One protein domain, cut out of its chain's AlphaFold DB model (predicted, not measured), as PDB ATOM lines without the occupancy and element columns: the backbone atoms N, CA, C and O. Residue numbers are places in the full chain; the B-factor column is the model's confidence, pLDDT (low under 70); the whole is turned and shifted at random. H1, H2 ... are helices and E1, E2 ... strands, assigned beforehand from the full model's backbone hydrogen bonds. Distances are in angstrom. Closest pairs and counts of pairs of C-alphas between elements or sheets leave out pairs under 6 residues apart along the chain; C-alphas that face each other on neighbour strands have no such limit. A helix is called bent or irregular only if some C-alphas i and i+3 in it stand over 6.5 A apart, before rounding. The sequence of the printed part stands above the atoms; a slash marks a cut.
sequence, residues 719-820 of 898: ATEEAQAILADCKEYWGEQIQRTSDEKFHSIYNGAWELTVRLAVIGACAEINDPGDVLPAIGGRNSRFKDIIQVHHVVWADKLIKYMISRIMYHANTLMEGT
ATOM      1  N   ALA A 719     279.782 291.036 298.281       88.44
ATOM      2  CA  ALA A 719     279.397 291.168 299.670       88.44
ATOM      3  C   ALA A 719     279.077 289.788 300.242       88.44
ATOM      4  O   ALA A 719     278.578 288.931 299.520       88.44
ATOM      5  N   THR A 720     279.352 289.578 301.532       90.56
ATOM      6  CA  THR A 720     278.900 288.348 302.204       90.56
ATOM      7  C   THR A 720     277.374 288.250 302.142       90.56
ATOM      8  O   THR A 720     276.701 289.276 302.019       90.56
ATOM      9  N   GLU A 721     276.808 287.048 302.271       88.69
ATOM     10  CA  GLU A 721     275.349 286.854 302.248       88.69
ATOM     11  C   GLU A 721     274.634 287.755 303.275       88.69
ATOM     12  O   GLU A 721     273.604 288.363 302.977       88.69
ATOM     13  N   GLU A 722     275.213 287.934 304.467       89.88
ATOM     14  CA  GLU A 722     274.663 288.823 305.495       89.88
ATOM     15  C   GLU A 722     274.760 290.301 305.096       89.88
ATOM     16  O   GLU A 722     273.840 291.081 305.342       89.88
ATOM     17  N   ALA A 723     275.864 290.706 304.466       89.81
ATOM     18  CA  ALA A 723     276.031 292.066 303.968       89.81
ATOM     19  C   ALA A 723     275.081 292.357 302.791       89.81
ATOM     20  O   ALA A 723     274.531 293.456 302.720       89.81
ATOM     21  N   GLN A 724     274.828 291.377 301.915       90.31
ATOM     22  CA  GLN A 724     273.832 291.458 300.841       90.31
ATOM     23  C   GLN A 724     272.407 291.595 301.387       90.31
ATOM     24  O   GLN A 724     271.632 292.395 300.860       90.31
ATOM     25  N   ALA A 725     272.066 290.873 302.458       87.75
ATOM     26  CA  ALA A 725     270.767 291.004 303.118       87.75
ATOM     27  C   ALA A 725     270.556 292.426 303.665       87.75
ATOM     28  O   ALA A 725     269.551 293.060 303.359       87.75
ATOM     29  N   ILE A 726     271.548 292.986 304.367       88.69
ATOM     30  CA  ILE A 726     271.466 294.364 304.889       88.69
ATOM     31  C   ILE A 726     271.379 295.382 303.749       88.69
ATOM     32  O   ILE A 726     270.648 296.364 303.832       88.69
ATOM     33  N   LEU A 727     272.107 295.155 302.659       88.06
ATOM     34  CA  LEU A 727     272.011 295.961 301.448       88.06
ATOM     35  C   LEU A 727     270.586 295.929 300.851       88.06
ATOM     36  O   LEU A 727     270.061 296.972 300.455       88.06
ATOM     37  N   ALA A 728     269.927 294.768 300.831       86.50
ATOM     38  CA  ALA A 728     268.529 294.654 300.419       86.50
ATOM     39  C   ALA A 728     267.587 295.422 301.365       86.50
ATOM     40  O   ALA A 728     266.762 296.199 300.879       86.50
ATOM     41  N   ASP A 729     267.787 295.306 302.680       87.25
ATOM     42  CA  ASP A 729     267.021 296.040 303.697       87.25
ATOM     43  C   ASP A 729     267.201 297.560 303.553       87.25
ATOM     44  O   ASP A 729     266.238 298.322 303.619       87.25
ATOM     45  N   CYS A 730     268.425 298.033 303.291       85.44
ATOM     46  CA  CYS A 730     268.697 299.442 303.000       85.44
ATOM     47  C   CYS A 730     267.911 299.917 301.771       85.44
ATOM     48  O   CYS A 730     267.347 301.012 301.772       85.44
ATOM     49  N   LYS A 731     267.870 299.107 300.706       87.19
ATOM     50  CA  LYS A 731     267.135 299.433 299.479       87.19
ATOM     51  C   LYS A 731     265.625 299.490 299.721       87.19
ATOM     52  O   LYS A 731     264.971 300.393 299.198       87.19
ATOM     53  N   GLU A 732     265.085 298.563 300.510       84.69
ATOM     54  CA  GLU A 732     263.682 298.574 300.931       84.69
ATOM     55  C   GLU A 732     263.375 299.799 301.796       84.69
ATOM     56  O   GLU A 732     262.456 300.546 301.468       84.69
ATOM     57  N   TYR A 733     264.206 300.092 302.800       87.19
ATOM     58  CA  TYR A 733     264.066 301.259 303.672       87.19
ATOM     59  C   TYR A 733     263.961 302.566 302.878       87.19
ATOM     60  O   TYR A 733     263.027 303.345 303.080       87.19
ATOM     61  N   TRP A 734     264.881 302.816 301.939       85.19
ATOM     62  CA  TRP A 734     264.821 304.019 301.102       85.19
ATOM     63  C   TRP A 734     263.614 304.008 300.153       85.19
ATOM     64  O   TRP A 734     263.047 305.065 299.874       85.19
ATOM     65  N   GLY A 735     263.173 302.827 299.709       78.88
ATOM     66  CA  GLY A 735     261.918 302.644 298.979       78.88
ATOM     67  C   GLY A 735     260.686 303.025 299.805       78.88
ATOM     68  O   GLY A 735     259.804 303.722 299.300       78.88
ATOM     69  N   GLU A 736     260.640 302.649 301.081       76.81
ATOM     70  CA  GLU A 736     259.583 303.064 302.006       76.81
ATOM     71  C   GLU A 736     259.597 304.575 302.247       76.81
ATOM     72  O   GLU A 736     258.535 305.193 302.249       76.81
ATOM     73  N   GLN A 737     260.772 305.202 302.398       74.62
ATOM     74  CA  GLN A 737     260.859 306.663 302.558       74.62
ATOM     75  C   GLN A 737     260.263 307.406 301.351       74.62
ATOM     76  O   GLN A 737     259.566 308.409 301.520       74.62
ATOM     77  N   ILE A 738     260.460 306.883 300.135       73.06
ATOM     78  CA  ILE A 738     259.831 307.414 298.914       73.06
ATOM     79  C   ILE A 738     258.305 307.288 298.982       73.06
ATOM     80  O   ILE A 738     257.604 308.233 298.628       73.06
ATOM     81  N   GLN A 739     257.785 306.150 299.454       67.00
ATOM     82  CA  GLN A 739     256.341 305.915 299.574       67.00
ATOM     83  C   GLN A 739     255.686 306.779 300.659       67.00
ATOM     84  O   GLN A 739     254.559 307.236 300.475       67.00
ATOM     85  N   ARG A 740     256.384 307.008 301.778       64.62
ATOM     86  CA  ARG A 740     255.906 307.837 302.894       64.62
ATOM     87  C   ARG A 740     255.930 309.329 302.565       64.62
ATOM     88  O   ARG A 740     255.128 310.088 303.097       64.62
ATOM     89  N   THR A 741     256.833 309.757 301.685       62.38
ATOM     90  CA  THR A 741     256.992 311.175 301.362       62.38
ATOM     91  C   THR A 741     255.988 311.628 300.304       62.38
ATOM     92  O   THR A 741     256.035 311.195 299.151       62.38
ATOM     93  N   SER A 742     255.116 312.566 300.681       51.12
ATOM     94  CA  SER A 742     254.073 313.134 299.812       51.12
ATOM     95  C   SER A 742     254.587 314.175 298.803       51.12
ATOM     96  O   SER A 742     253.878 314.520 297.852       51.12
ATOM     97  N   ASP A 743     255.810 314.684 298.984       58.84
ATOM     98  CA  ASP A 743     256.446 315.638 298.072       58.84
ATOM     99  C   ASP A 743     257.454 314.933 297.147       58.84
ATOM    100  O   ASP A 743     258.556 314.542 297.541       58.84
ATOM    101  N   GLU A 744     257.061 314.813 295.875       64.62
ATOM    102  CA  GLU A 744     257.834 314.182 294.798       64.62
ATOM    103  C   GLU A 744     259.247 314.771 294.625       64.62
ATOM    104  O   GLU A 744     260.127 314.116 294.061       64.62
ATOM    105  N   LYS A 745     259.517 315.990 295.117       65.81
ATOM    106  CA  LYS A 745     260.855 316.596 295.037       65.81
ATOM    107  C   LYS A 745     261.893 315.807 295.834       65.81
ATOM    108  O   LYS A 745     263.025 315.664 295.371       65.81
ATOM    109  N   PHE A 746     261.514 315.255 296.985       72.50
ATOM    110  CA  PHE A 746     262.420 314.491 297.849       72.50
ATOM    111  C   PHE A 746     262.673 313.069 297.354       72.50
ATOM    112  O   PHE A 746     263.688 312.470 297.705       72.50
ATOM    113  N   HIS A 747     261.824 312.544 296.462       77.31
ATOM    114  CA  HIS A 747     262.032 311.221 295.867       77.31
ATOM    115  C   HIS A 747     263.400 311.119 295.188       77.31
ATOM    116  O   HIS A 747     264.037 310.071 295.235       77.31
ATOM    117  N   SER A 748     263.889 312.200 294.571       74.00
ATOM    118  CA  SER A 748     265.211 312.225 293.927       74.00
ATOM    119  C   SER A 748     266.357 311.981 294.917       74.00
ATOM    120  O   SER A 748     267.294 311.252 294.589       74.00
ATOM    121  N   ILE A 749     266.255 312.541 296.126       78.31
ATOM    122  CA  ILE A 749     267.251 312.410 297.198       78.31
ATOM    123  C   ILE A 749     267.289 310.966 297.708       78.31
ATOM    124  O   ILE A 749     268.353 310.348 297.722       78.31
ATOM    125  N   TYR A 750     266.127 310.390 298.027       82.62
ATOM    126  CA  TYR A 750     266.041 309.002 298.493       82.62
ATOM    127  C   TYR A 750     266.474 307.988 297.424       82.62
ATOM    128  O   TYR A 750     267.144 307.008 297.739       82.62
ATOM    129  N   ASN A 751     266.187 308.252 296.144       79.19
ATOM    130  CA  ASN A 751     266.661 307.411 295.039       79.19
ATOM    131  C   ASN A 751     268.197 307.382 294.919       79.19
ATOM    132  O   ASN A 751     268.755 306.377 294.484       79.19
ATOM    133  N   GLY A 752     268.883 308.479 295.262       84.44
ATOM    134  CA  GLY A 752     270.349 308.547 295.251       84.44
ATOM    135  C   GLY A 752     271.004 307.877 296.463       84.44
ATOM    136  O   GLY A 752     272.120 307.373 296.348       84.44
ATOM    137  N   ALA A 753     270.299 307.830 297.599       89.88
ATOM    138  CA  ALA A 753     270.819 307.338 298.874       89.88
ATOM    139  C   ALA A 753     271.349 305.899 298.777       89.88
ATOM    140  O   ALA A 753     272.489 305.639 299.148       89.88
ATOM    141  N   TRP A 754     270.573 304.992 298.180       88.94
ATOM    142  CA  TRP A 754     270.974 303.598 297.975       88.94
ATOM    143  C   TRP A 754     272.256 303.449 297.135       88.94
ATOM    144  O   TRP A 754     273.168 302.711 297.507       88.94
ATOM    145  N   GLU A 755     272.354 304.167 296.009       88.25
ATOM    146  CA  GLU A 755     273.534 304.103 295.131       88.25
ATOM    147  C   GLU A 755     274.795 304.589 295.866       88.25
ATOM    148  O   GLU A 755     275.873 304.011 295.709       88.25
ATOM    149  N   LEU A 756     274.658 305.623 296.699       93.19
ATOM    150  CA  LEU A 756     275.747 306.122 297.534       93.19
ATOM    151  C   LEU A 756     276.114 305.142 298.658       93.19
ATOM    152  O   LEU A 756     277.306 304.949 298.889       93.19
ATOM    153  N   THR A 757     275.143 304.475 299.295       94.50
ATOM    154  CA  THR A 757     275.408 303.429 300.302       94.50
ATOM    155  C   THR A 757     276.306 302.337 299.729       94.50
ATOM    156  O   THR A 757     277.329 302.003 300.322       94.50
ATOM    157  N   VAL A 758     275.978 301.832 298.536       93.06
ATOM    158  CA  VAL A 758     276.780 300.809 297.850       93.06
ATOM    159  C   VAL A 758     278.206 301.299 297.600       93.06
ATOM    160  O   VAL A 758     279.167 300.616 297.946       93.06
ATOM    161  N   ARG A 759     278.368 302.499 297.031       93.88
ATOM    162  CA  ARG A 759     279.695 303.061 296.721       93.88
ATOM    163  C   ARG A 759     280.542 303.239 297.980       93.88
ATOM    164  O   ARG A 759     281.719 302.883 297.971       93.88
ATOM    165  N   LEU A 760     279.949 303.745 299.059       96.06
ATOM    166  CA  LEU A 760     280.629 303.929 300.340       96.06
ATOM    167  C   LEU A 760     280.999 302.599 301.004       96.06
ATOM    168  O   LEU A 760     282.085 302.507 301.570       96.06
ATOM    169  N   ALA A 761     280.163 301.563 300.890       95.69
ATOM    170  CA  ALA A 761     280.487 300.232 301.401       95.69
ATOM    171  C   ALA A 761     281.705 299.632 300.676       95.69
ATOM    172  O   ALA A 761     282.612 299.102 301.316       95.69
ATOM    173  N   VAL A 762     281.779 299.786 299.348       94.44
ATOM    174  CA  VAL A 762     282.944 299.337 298.566       94.44
ATOM    175  C   VAL A 762     284.196 300.146 298.920       94.44
ATOM    176  O   VAL A 762     285.274 299.573 299.064       94.44
ATOM    177  N   ILE A 763     284.070 301.466 299.093       96.25
ATOM    178  CA  ILE A 763     285.170 302.331 299.548       96.25
ATOM    179  C   ILE A 763     285.670 301.887 300.929       96.25
ATOM    180  O   ILE A 763     286.879 301.777 301.122       96.25
ATOM    181  N   GLY A 764     284.760 301.576 301.856       96.38
ATOM    182  CA  GLY A 764     285.092 301.021 303.167       96.38
ATOM    183  C   GLY A 764     285.873 299.711 303.059       96.38
ATOM    184  O   GLY A 764     286.946 299.593 303.641       96.38
ATOM    185  N   ALA A 765     285.404 298.780 302.227       95.06
ATOM    186  CA  ALA A 765     286.101 297.519 301.979       95.06
ATOM    187  C   ALA A 765     287.508 297.725 301.389       95.06
ATOM    188  O   ALA A 765     288.463 297.075 301.808       95.06
ATOM    189  N   CYS A 766     287.677 298.667 300.456       95.06
ATOM    190  CA  CYS A 766     288.991 298.988 299.886       95.06
ATOM    191  C   CYS A 766     289.944 299.601 300.918       95.06
ATOM    192  O   CYS A 766     291.147 299.345 300.879       95.06
ATOM    193  N   ALA A 767     289.413 300.399 301.843       96.31
ATOM    194  CA  ALA A 767     290.198 301.035 302.891       96.31
ATOM    195  C   ALA A 767     290.821 300.028 303.874       96.31
ATOM    196  O   ALA A 767     291.852 300.333 304.473       96.31
ATOM    197  N   GLU A 768     290.234 298.838 304.030       94.50
ATOM    198  CA  GLU A 768     290.765 297.761 304.883       94.50
ATOM    199  C   GLU A 768     291.821 296.888 304.193       94.50
ATOM    200  O   GLU A 768     292.597 296.198 304.855       94.50
ATOM    201  N   ILE A 769     291.907 296.940 302.863       91.62
ATOM    202  CA  ILE A 769     292.910 296.195 302.104       91.62
ATOM    203  C   ILE A 769     294.217 296.993 302.097       91.62
ATOM    204  O   ILE A 769     294.350 297.966 301.358       91.62
ATOM    205  N   ASN A 770     295.197 296.569 302.897       88.19
ATOM    206  CA  ASN A 770     296.509 297.222 302.956       88.19
ATOM    207  C   ASN A 770     297.342 297.045 301.677       88.19
ATOM    208  O   ASN A 770     297.959 297.995 301.199       88.19
ATOM    209  N   ASP A 771     297.364 295.831 301.125       86.38
ATOM    210  CA  ASP A 771     297.986 295.547 299.834       86.38
ATOM    211  C   ASP A 771     296.985 294.817 298.926       86.38
ATOM    212  O   ASP A 771     296.642 293.654 299.173       86.38
ATOM    213  N   PRO A 772     296.469 295.478 297.877       84.19
ATOM    214  CA  PRO A 772     295.571 294.825 296.938       84.19
ATOM    215  C   PRO A 772     296.236 293.681 296.158       84.19
ATOM    216  O   PRO A 772     295.517 292.786 295.739       84.19
ATOM    217  N   GLY A 773     297.564 293.621 296.001       76.62
ATOM    218  CA  GLY A 773     298.246 292.493 295.343       76.62
ATOM    219  C   GLY A 773     298.191 291.175 296.136       76.62
ATOM    220  O   GLY A 773     298.247 290.074 295.566       76.62
ATOM    221  N   ASP A 774     298.020 291.266 297.455       73.06
ATOM    222  CA  ASP A 774     297.871 290.100 298.324       73.06
ATOM    223  C   ASP A 774     296.467 289.510 298.225       73.06
ATOM    224  O   ASP A 774     296.293 288.289 298.112       73.06
ATOM    225  N   VAL A 775     295.465 290.390 298.235       73.75
ATOM    226  CA  VAL A 775     294.061 290.019 298.413       73.75
ATOM    227  C   VAL A 775     293.302 289.977 297.090       73.75
ATOM    228  O   VAL A 775     292.412 289.145 296.944       73.75
ATOM    229  N   LEU A 776     293.631 290.802 296.104       76.06
ATOM    230  CA  LEU A 776     292.894 290.890 294.844       76.06
ATOM    231  C   LEU A 776     293.620 290.107 293.733       76.06
ATOM    232  O   LEU A 776     294.826 290.268 293.545       76.06
ATOM    233  N   PRO A 777     292.927 289.205 293.011       63.88
ATOM    234  CA  PRO A 777     293.540 288.438 291.935       63.88
ATOM    235  C   PRO A 777     293.727 289.284 290.672       63.88
ATOM    236  O   PRO A 777     293.022 290.263 290.433       63.88
ATOM    237  N   ALA A 778     294.628 288.817 289.815       56.38
ATOM    238  CA  ALA A 778     294.747 289.289 288.448       56.38
ATOM    239  C   ALA A 778     293.555 288.888 287.582       56.38
ATOM    240  O   ALA A 778     292.976 287.809 287.756       56.38
ATOM    241  N   ILE A 779     293.269 289.712 286.581       52.22
ATOM    242  CA  ILE A 779     292.322 289.380 285.516       52.22
ATOM    243  C   ILE A 779     292.821 288.125 284.771       52.22
ATOM    244  O   ILE A 779     293.974 288.067 284.352       52.22
ATOM    245  N   GLY A 780     291.963 287.107 284.619       44.66
ATOM    246  CA  GLY A 780     292.235 285.922 283.786       44.66
ATOM    247  C   GLY A 780     292.736 284.656 284.502       44.66
ATOM    248  O   GLY A 780     292.922 283.625 283.856       44.66
ATOM    249  N   GLY A 781     292.909 284.662 285.828       39.34
ATOM    250  CA  GLY A 781     293.108 283.412 286.571       39.34
ATOM    251  C   GLY A 781     291.829 282.564 286.555       39.34
ATOM    252  O   GLY A 781     290.749 283.102 286.771       39.34
ATOM    253  N   ARG A 782     291.919 281.234 286.380       35.81
ATOM    254  CA  ARG A 782     290.758 280.302 286.390       35.81
ATOM    255  C   ARG A 782     289.854 280.397 287.646       35.81
ATOM    256  O   ARG A 782     288.773 279.820 287.647       35.81
ATOM    257  N   ASN A 783     290.276 281.155 288.667       41.47
ATOM    258  CA  ASN A 783     289.575 281.465 289.916       41.47
ATOM    259  C   ASN A 783     289.317 282.976 290.134       41.47
ATOM    260  O   ASN A 783     289.171 283.390 291.279       41.47
ATOM    261  N   SER A 784     289.233 283.822 289.096       48.66
ATOM    262  CA  SER A 784     288.839 285.245 289.223       48.66
ATOM    263  C   SER A 784     287.356 285.434 289.602       48.66
ATOM    264  O   SER A 784     286.718 286.400 289.185       48.66
ATOM    265  N   ARG A 785     286.784 284.478 290.344       51.53
ATOM    266  CA  ARG A 785     285.466 284.608 290.942       51.53
ATOM    267  C   ARG A 785     285.586 285.519 292.148       51.53
ATOM    268  O   ARG A 785     286.584 285.504 292.868       51.53
ATOM    269  N   PHE A 786     284.558 286.333 292.250       56.12
ATOM    270  CA  PHE A 786     284.284 287.319 293.262       56.12
ATOM    271  C   PHE A 786     284.787 286.935 294.656       56.12
ATOM    272  O   PHE A 786     284.734 285.772 295.058       56.12
ATOM    273  N   LYS A 787     285.313 287.923 295.378       63.19
ATOM    274  CA  LYS A 787     285.689 287.749 296.777       63.19
ATOM    275  C   LYS A 787     284.692 288.485 297.650       63.19
ATOM    276  O   LYS A 787     284.495 289.682 297.436       63.19
ATOM    277  N   ASP A 788     284.186 287.790 298.659       77.25
ATOM    278  CA  ASP A 788     283.307 288.323 299.702       77.25
ATOM    279  C   ASP A 788     284.102 289.248 300.638       77.25
ATOM    280  O   ASP A 788     284.398 288.929 301.789       77.25
ATOM    281  N   ILE A 789     284.560 290.386 300.116       85.94
ATOM    282  CA  ILE A 789     285.360 291.365 300.865       85.94
ATOM    283  C   ILE A 789     284.445 292.410 301.503       85.94
ATOM    284  O   ILE A 789     284.779 292.976 302.544       85.94
ATOM    285  N   ILE A 790     283.267 292.658 300.926       92.25
ATOM    286  CA  ILE A 790     282.315 293.611 301.489       92.25
ATOM    287  C   ILE A 790     281.571 292.932 302.647       92.25
ATOM    288  O   ILE A 790     280.556 292.265 302.485       92.25
ATOM    289  N   GLN A 791     282.133 293.097 303.839       93.69
ATOM    290  CA  GLN A 791     281.571 292.653 305.113       93.69
ATOM    291  C   GLN A 791     280.415 293.537 305.618       93.69
ATOM    292  O   GLN A 791     280.267 294.698 305.224       93.69
ATOM    293  N   VAL A 792     279.645 293.001 306.572       95.44
ATOM    294  CA  VAL A 792     278.498 293.662 307.226       95.44
ATOM    295  C   VAL A 792     278.845 295.046 307.772       95.44
ATOM    296  O   VAL A 792     278.085 295.996 307.577       95.44
ATOM    297  N   HIS A 793     279.992 295.199 308.441       95.25
ATOM    298  CA  HIS A 793     280.350 296.471 309.072       95.25
ATOM    299  C   HIS A 793     280.602 297.586 308.052       95.25
ATOM    300  O   HIS A 793     280.306 298.739 308.358       95.25
ATOM    301  N   HIS A 794     281.048 297.267 306.832       96.38
ATOM    302  CA  HIS A 794     281.171 298.252 305.754       96.38
ATOM    303  C   HIS A 794     279.808 298.806 305.338       96.38
ATOM    304  O   HIS A 794     279.653 300.016 305.175       96.38
ATOM    305  N   VAL A 795     278.820 297.920 305.184       95.62
ATOM    306  CA  VAL A 795     277.456 298.286 304.781       95.62
ATOM    307  C   VAL A 795     276.771 299.082 305.885       95.62
ATOM    308  O   VAL A 795     276.202 300.134 305.612       95.62
ATOM    309  N   VAL A 796     276.881 298.634 307.138       96.06
ATOM    310  CA  VAL A 796     276.298 299.327 308.297       96.06
ATOM    311  C   VAL A 796     276.912 300.715 308.479       96.06
ATOM    312  O   VAL A 796     276.187 301.680 308.724       96.06
ATOM    313  N   TRP A 797     278.235 300.840 308.347       97.38
ATOM    314  CA  TRP A 797     278.912 302.133 308.421       97.38
ATOM    315  C   TRP A 797     278.441 303.079 307.308       97.38
ATOM    316  O   TRP A 797     278.074 304.224 307.584       97.38
ATOM    317  N   ALA A 798     278.377 302.583 306.068       97.00
ATOM    318  CA  ALA A 798     277.902 303.350 304.922       97.00
ATOM    319  C   ALA A 798     276.439 303.791 305.089       97.00
ATOM    320  O   ALA A 798     276.128 304.962 304.886       97.00
ATOM    321  N   ASP A 799     275.547 302.890 305.504       95.69
ATOM    322  CA  ASP A 799     274.128 303.181 305.723       95.69
ATOM    323  C   ASP A 799     273.921 304.247 306.804       95.69
ATOM    324  O   ASP A 799     273.195 305.218 306.582       95.69
ATOM    325  N   LYS A 800     274.615 304.133 307.945       95.81
ATOM    326  CA  LYS A 800     274.561 305.148 309.008       95.81
ATOM    327  C   LYS A 800     275.035 306.518 308.509       95.81
ATOM    328  O   LYS A 800     274.401 307.528 308.820       95.81
ATOM    329  N   LEU A 801     276.116 306.562 307.727       96.19
ATOM    330  CA  LEU A 801     276.625 307.807 307.151       96.19
ATOM    331  C   LEU A 801     275.627 308.424 306.159       96.19
ATOM    332  O   LEU A 801     275.350 309.620 306.243       96.19
ATOM    333  N   ILE A 802     275.031 307.623 305.270       95.56
ATOM    334  CA  ILE A 802     274.007 308.109 304.336       95.56
ATOM    335  C   ILE A 802     272.769 308.600 305.084       95.56
ATOM    336  O   ILE A 802     272.290 309.692 304.789       95.56
ATOM    337  N   LYS A 803     272.274 307.867 306.085       92.94
ATOM    338  CA  LYS A 803     271.137 308.311 306.907       92.94
ATOM    339  C   LYS A 803     271.410 309.659 307.564       92.94
ATOM    340  O   LYS A 803     270.576 310.550 307.462       92.94
ATOM    341  N   TYR A 804     272.595 309.845 308.145       93.50
ATOM    342  CA  TYR A 804     273.007 311.141 308.686       93.50
ATOM    343  C   TYR A 804     272.984 312.253 307.620       93.50
ATOM    344  O   TYR A 804     272.354 313.293 307.827       93.50
ATOM    345  N   MET A 805     273.631 312.028 306.469       92.62
ATOM    346  CA  MET A 805     273.698 313.011 305.381       92.62
ATOM    347  C   MET A 805     272.305 313.415 304.893       92.62
ATOM    348  O   MET A 805     272.013 314.599 304.736       92.62
ATOM    349  N   ILE A 806     271.433 312.430 304.668       89.94
ATOM    350  CA  ILE A 806     270.073 312.662 304.183       89.94
ATOM    351  C   ILE A 806     269.263 313.405 305.246       89.94
ATOM    352  O   ILE A 806     268.601 314.379 304.902       89.94
ATOM    353  N   SER A 807     269.373 313.049 306.528       88.00
ATOM    354  CA  SER A 807     268.707 313.787 307.607       88.00
ATOM    355  C   SER A 807     269.155 315.253 307.682       88.00
ATOM    356  O   SER A 807     268.303 316.127 307.842       88.00
ATOM    357  N   ARG A 808     270.449 315.564 307.489       86.50
ATOM    358  CA  ARG A 808     270.926 316.963 307.400       86.50
ATOM    359  C   ARG A 808     270.321 317.689 306.196       86.50
ATOM    360  O   ARG A 808     269.811 318.797 306.347       86.50
ATOM    361  N   ILE A 809     270.312 317.063 305.015       85.12
ATOM    362  CA  ILE A 809     269.701 317.645 303.806       85.12
ATOM    363  C   ILE A 809     268.206 317.918 304.031       85.12
ATOM    364  O   ILE A 809     267.720 318.996 303.688       85.12
ATOM    365  N   MET A 810     267.478 316.969 304.628       81.50
ATOM    366  CA  MET A 810     266.048 317.105 304.920       81.50
ATOM    367  C   MET A 810     265.775 318.216 305.936       81.50
ATOM    368  O   MET A 810     264.853 319.004 305.730       81.50
ATOM    369  N   TYR A 811     266.601 318.344 306.978       82.88
ATOM    370  CA  TYR A 811     266.524 319.451 307.935       82.88
ATOM    371  C   TYR A 811     266.630 320.819 307.236       82.88
ATOM    372  O   TYR A 811     265.778 321.695 307.426       82.88
ATOM    373  N   HIS A 812     267.632 320.992 306.367       79.44
ATOM    374  CA  HIS A 812     267.815 322.237 305.618       79.44
ATOM    375  C   HIS A 812     266.680 322.487 304.624       79.44
ATOM    376  O   HIS A 812     266.153 323.598 304.565       79.44
ATOM    377  N   ALA A 813     266.248 321.463 303.889       75.56
ATOM    378  CA  ALA A 813     265.141 321.585 302.950       75.56
ATOM    379  C   ALA A 813     263.829 321.978 303.649       75.56
ATOM    380  O   ALA A 813     263.133 322.877 303.173       75.56
ATOM    381  N   ASN A 814     263.522 321.380 304.801       71.94
ATOM    382  CA  ASN A 814     262.344 321.723 305.598       71.94
ATOM    383  C   ASN A 814     262.427 323.157 306.135       71.94
ATOM    384  O   ASN A 814     261.482 323.927 305.967       71.94
ATOM    385  N   THR A 815     263.582 323.568 306.665       70.38
ATOM    386  CA  THR A 815     263.811 324.944 307.144       70.38
ATOM    387  C   THR A 815     263.635 325.982 306.024       70.38
ATOM    388  O   THR A 815     262.980 327.012 306.208       70.38
ATOM    389  N   LEU A 816     264.161 325.702 304.826       65.31
ATOM    390  CA  LEU A 816     264.010 326.564 303.649       65.31
ATOM    391  C   LEU A 816     262.551 326.629 303.170       65.31
ATOM    392  O   LEU A 816     262.076 327.694 302.767       65.31
ATOM    393  N   MET A 817     261.819 325.513 303.239       57.16
ATOM    394  CA  MET A 817     260.397 325.460 302.898       57.16
ATOM    395  C   MET A 817     259.516 326.189 303.918       57.16
ATOM    396  O   MET A 817     258.563 326.857 303.515       57.16
ATOM    397  N   GLU A 818     259.830 326.160 305.213       54.56
ATOM    398  CA  GLU A 818     259.088 326.909 306.238       54.56
ATOM    399  C   GLU A 818     259.172 328.436 306.047       54.56
ATOM    400  O   GLU A 818     258.230 329.166 306.376       54.56
ATOM    401  N   GLY A 819     260.258 328.934 305.444       51.12
ATOM    402  CA  GLY A 819     260.485 330.359 305.188       51.12
ATOM    403  C   GLY A 819     259.706 330.964 304.008       51.12
ATOM    404  O   GLY A 819     259.701 332.193 303.850       51.12
ATOM    405  N   THR A 820     259.042 330.151 303.173       54.56
ATOM    406  CA  THR A 820     258.467 330.635 301.904       54.56
ATOM    407  C   THR A 820     257.163 331.430 302.073       54.56
ATOM    408  O   THR A 820     256.357 331.209 302.978       54.56
TER     409      THR A 820
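AT A GLANCE: This is residues 719 to 820 of the 898 residues of an uncharacterized protein of Blastopirellula sp (UniProt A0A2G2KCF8). Three long helices, H4, H2 and H1, make a slender up-and-down bundle, each running against the one before it in the chain, with H1 meeting H4 over a part of each alone. The last residues of H4, 814 to 818, stick out at one end with 819 and 820, while the small helix H3 and a loop, of which residues 778 to 783 stick out, lie at the other. The printed part has 102 residues, with named elements in the order H1, H2, H3, E1, H4; the class is mostly helix, and E1 pairs with no named strand. The whole is loose, with a radius of gyration of the C-alphas of 17.3 A and spans of 60 by 24 by 22 A.

HOW THE PARTS SIT: The longest helix is H4, residues 792 to 818. With its residues 794 to 806 alone it touches H2, residues 744 to 768, at a shallow tilt of 31 degrees, opposite ways; the closest C-alphas, of Ala 761 and His 794, are 4.8 A apart. H2 has a kink of 25 degrees near residue 757; it is neither bent nor irregular, but only just: C-alphas 751 and 754 are 6.5 A apart. H1, residues 721 to 740, forms a helical hairpin with H2 at a shallow tilt of 18 degrees, with closest C-alphas Ile 738 and His 747 at 5.3 A. H1 touches H4 with residues 722 to 730 alone, meeting residues 792 to 799 of H4, at a shallow tilt of 13 degrees, the same way; the closest C-alphas are those of Ala 723 and Val 792, 4.4 A apart. The strand E1, residues 787 to 790, comes closest to H2 at the C-alphas of Ile 790 and Ala 765, 5.5 A apart, and E1 and H4 meet only through their link. H3, residues 772 to 775, is apart from H1, H4 and E1, and only just apart from H2, at 8.3 A. Every O i to N i+4 pair is within hydrogen-bond range in H1 and H4, and 17 of 21 are in H2; H3 is too short for such a pair.

IN THESE COORDINATES: H4 is 38.5 A long and ends at C-alpha 818, (259.088, 326.909, 306.238). H2 is 38.2 A long and begins at C-alpha 744, (257.834, 314.182, 294.798). H1 is 28.6 A long, from C-alpha 721 at (275.349, 286.854, 302.248). E1 measures 8.2 A and H3 5.2 A.

THE WHOLE: The two C-alphas farthest apart, of Arg 782 and Thr 820, are 61.8 A apart. Without the stretches that stand free, the body spans 49 by 23 by 18 A. The printed part has no cut. The link from H3 to E1, 11 residues, is long; the others are tight. The mean pLDDT of the printed part is 80.1, and it is under 70 at residues 739 to 745, 777 to 787 and 816 to 820.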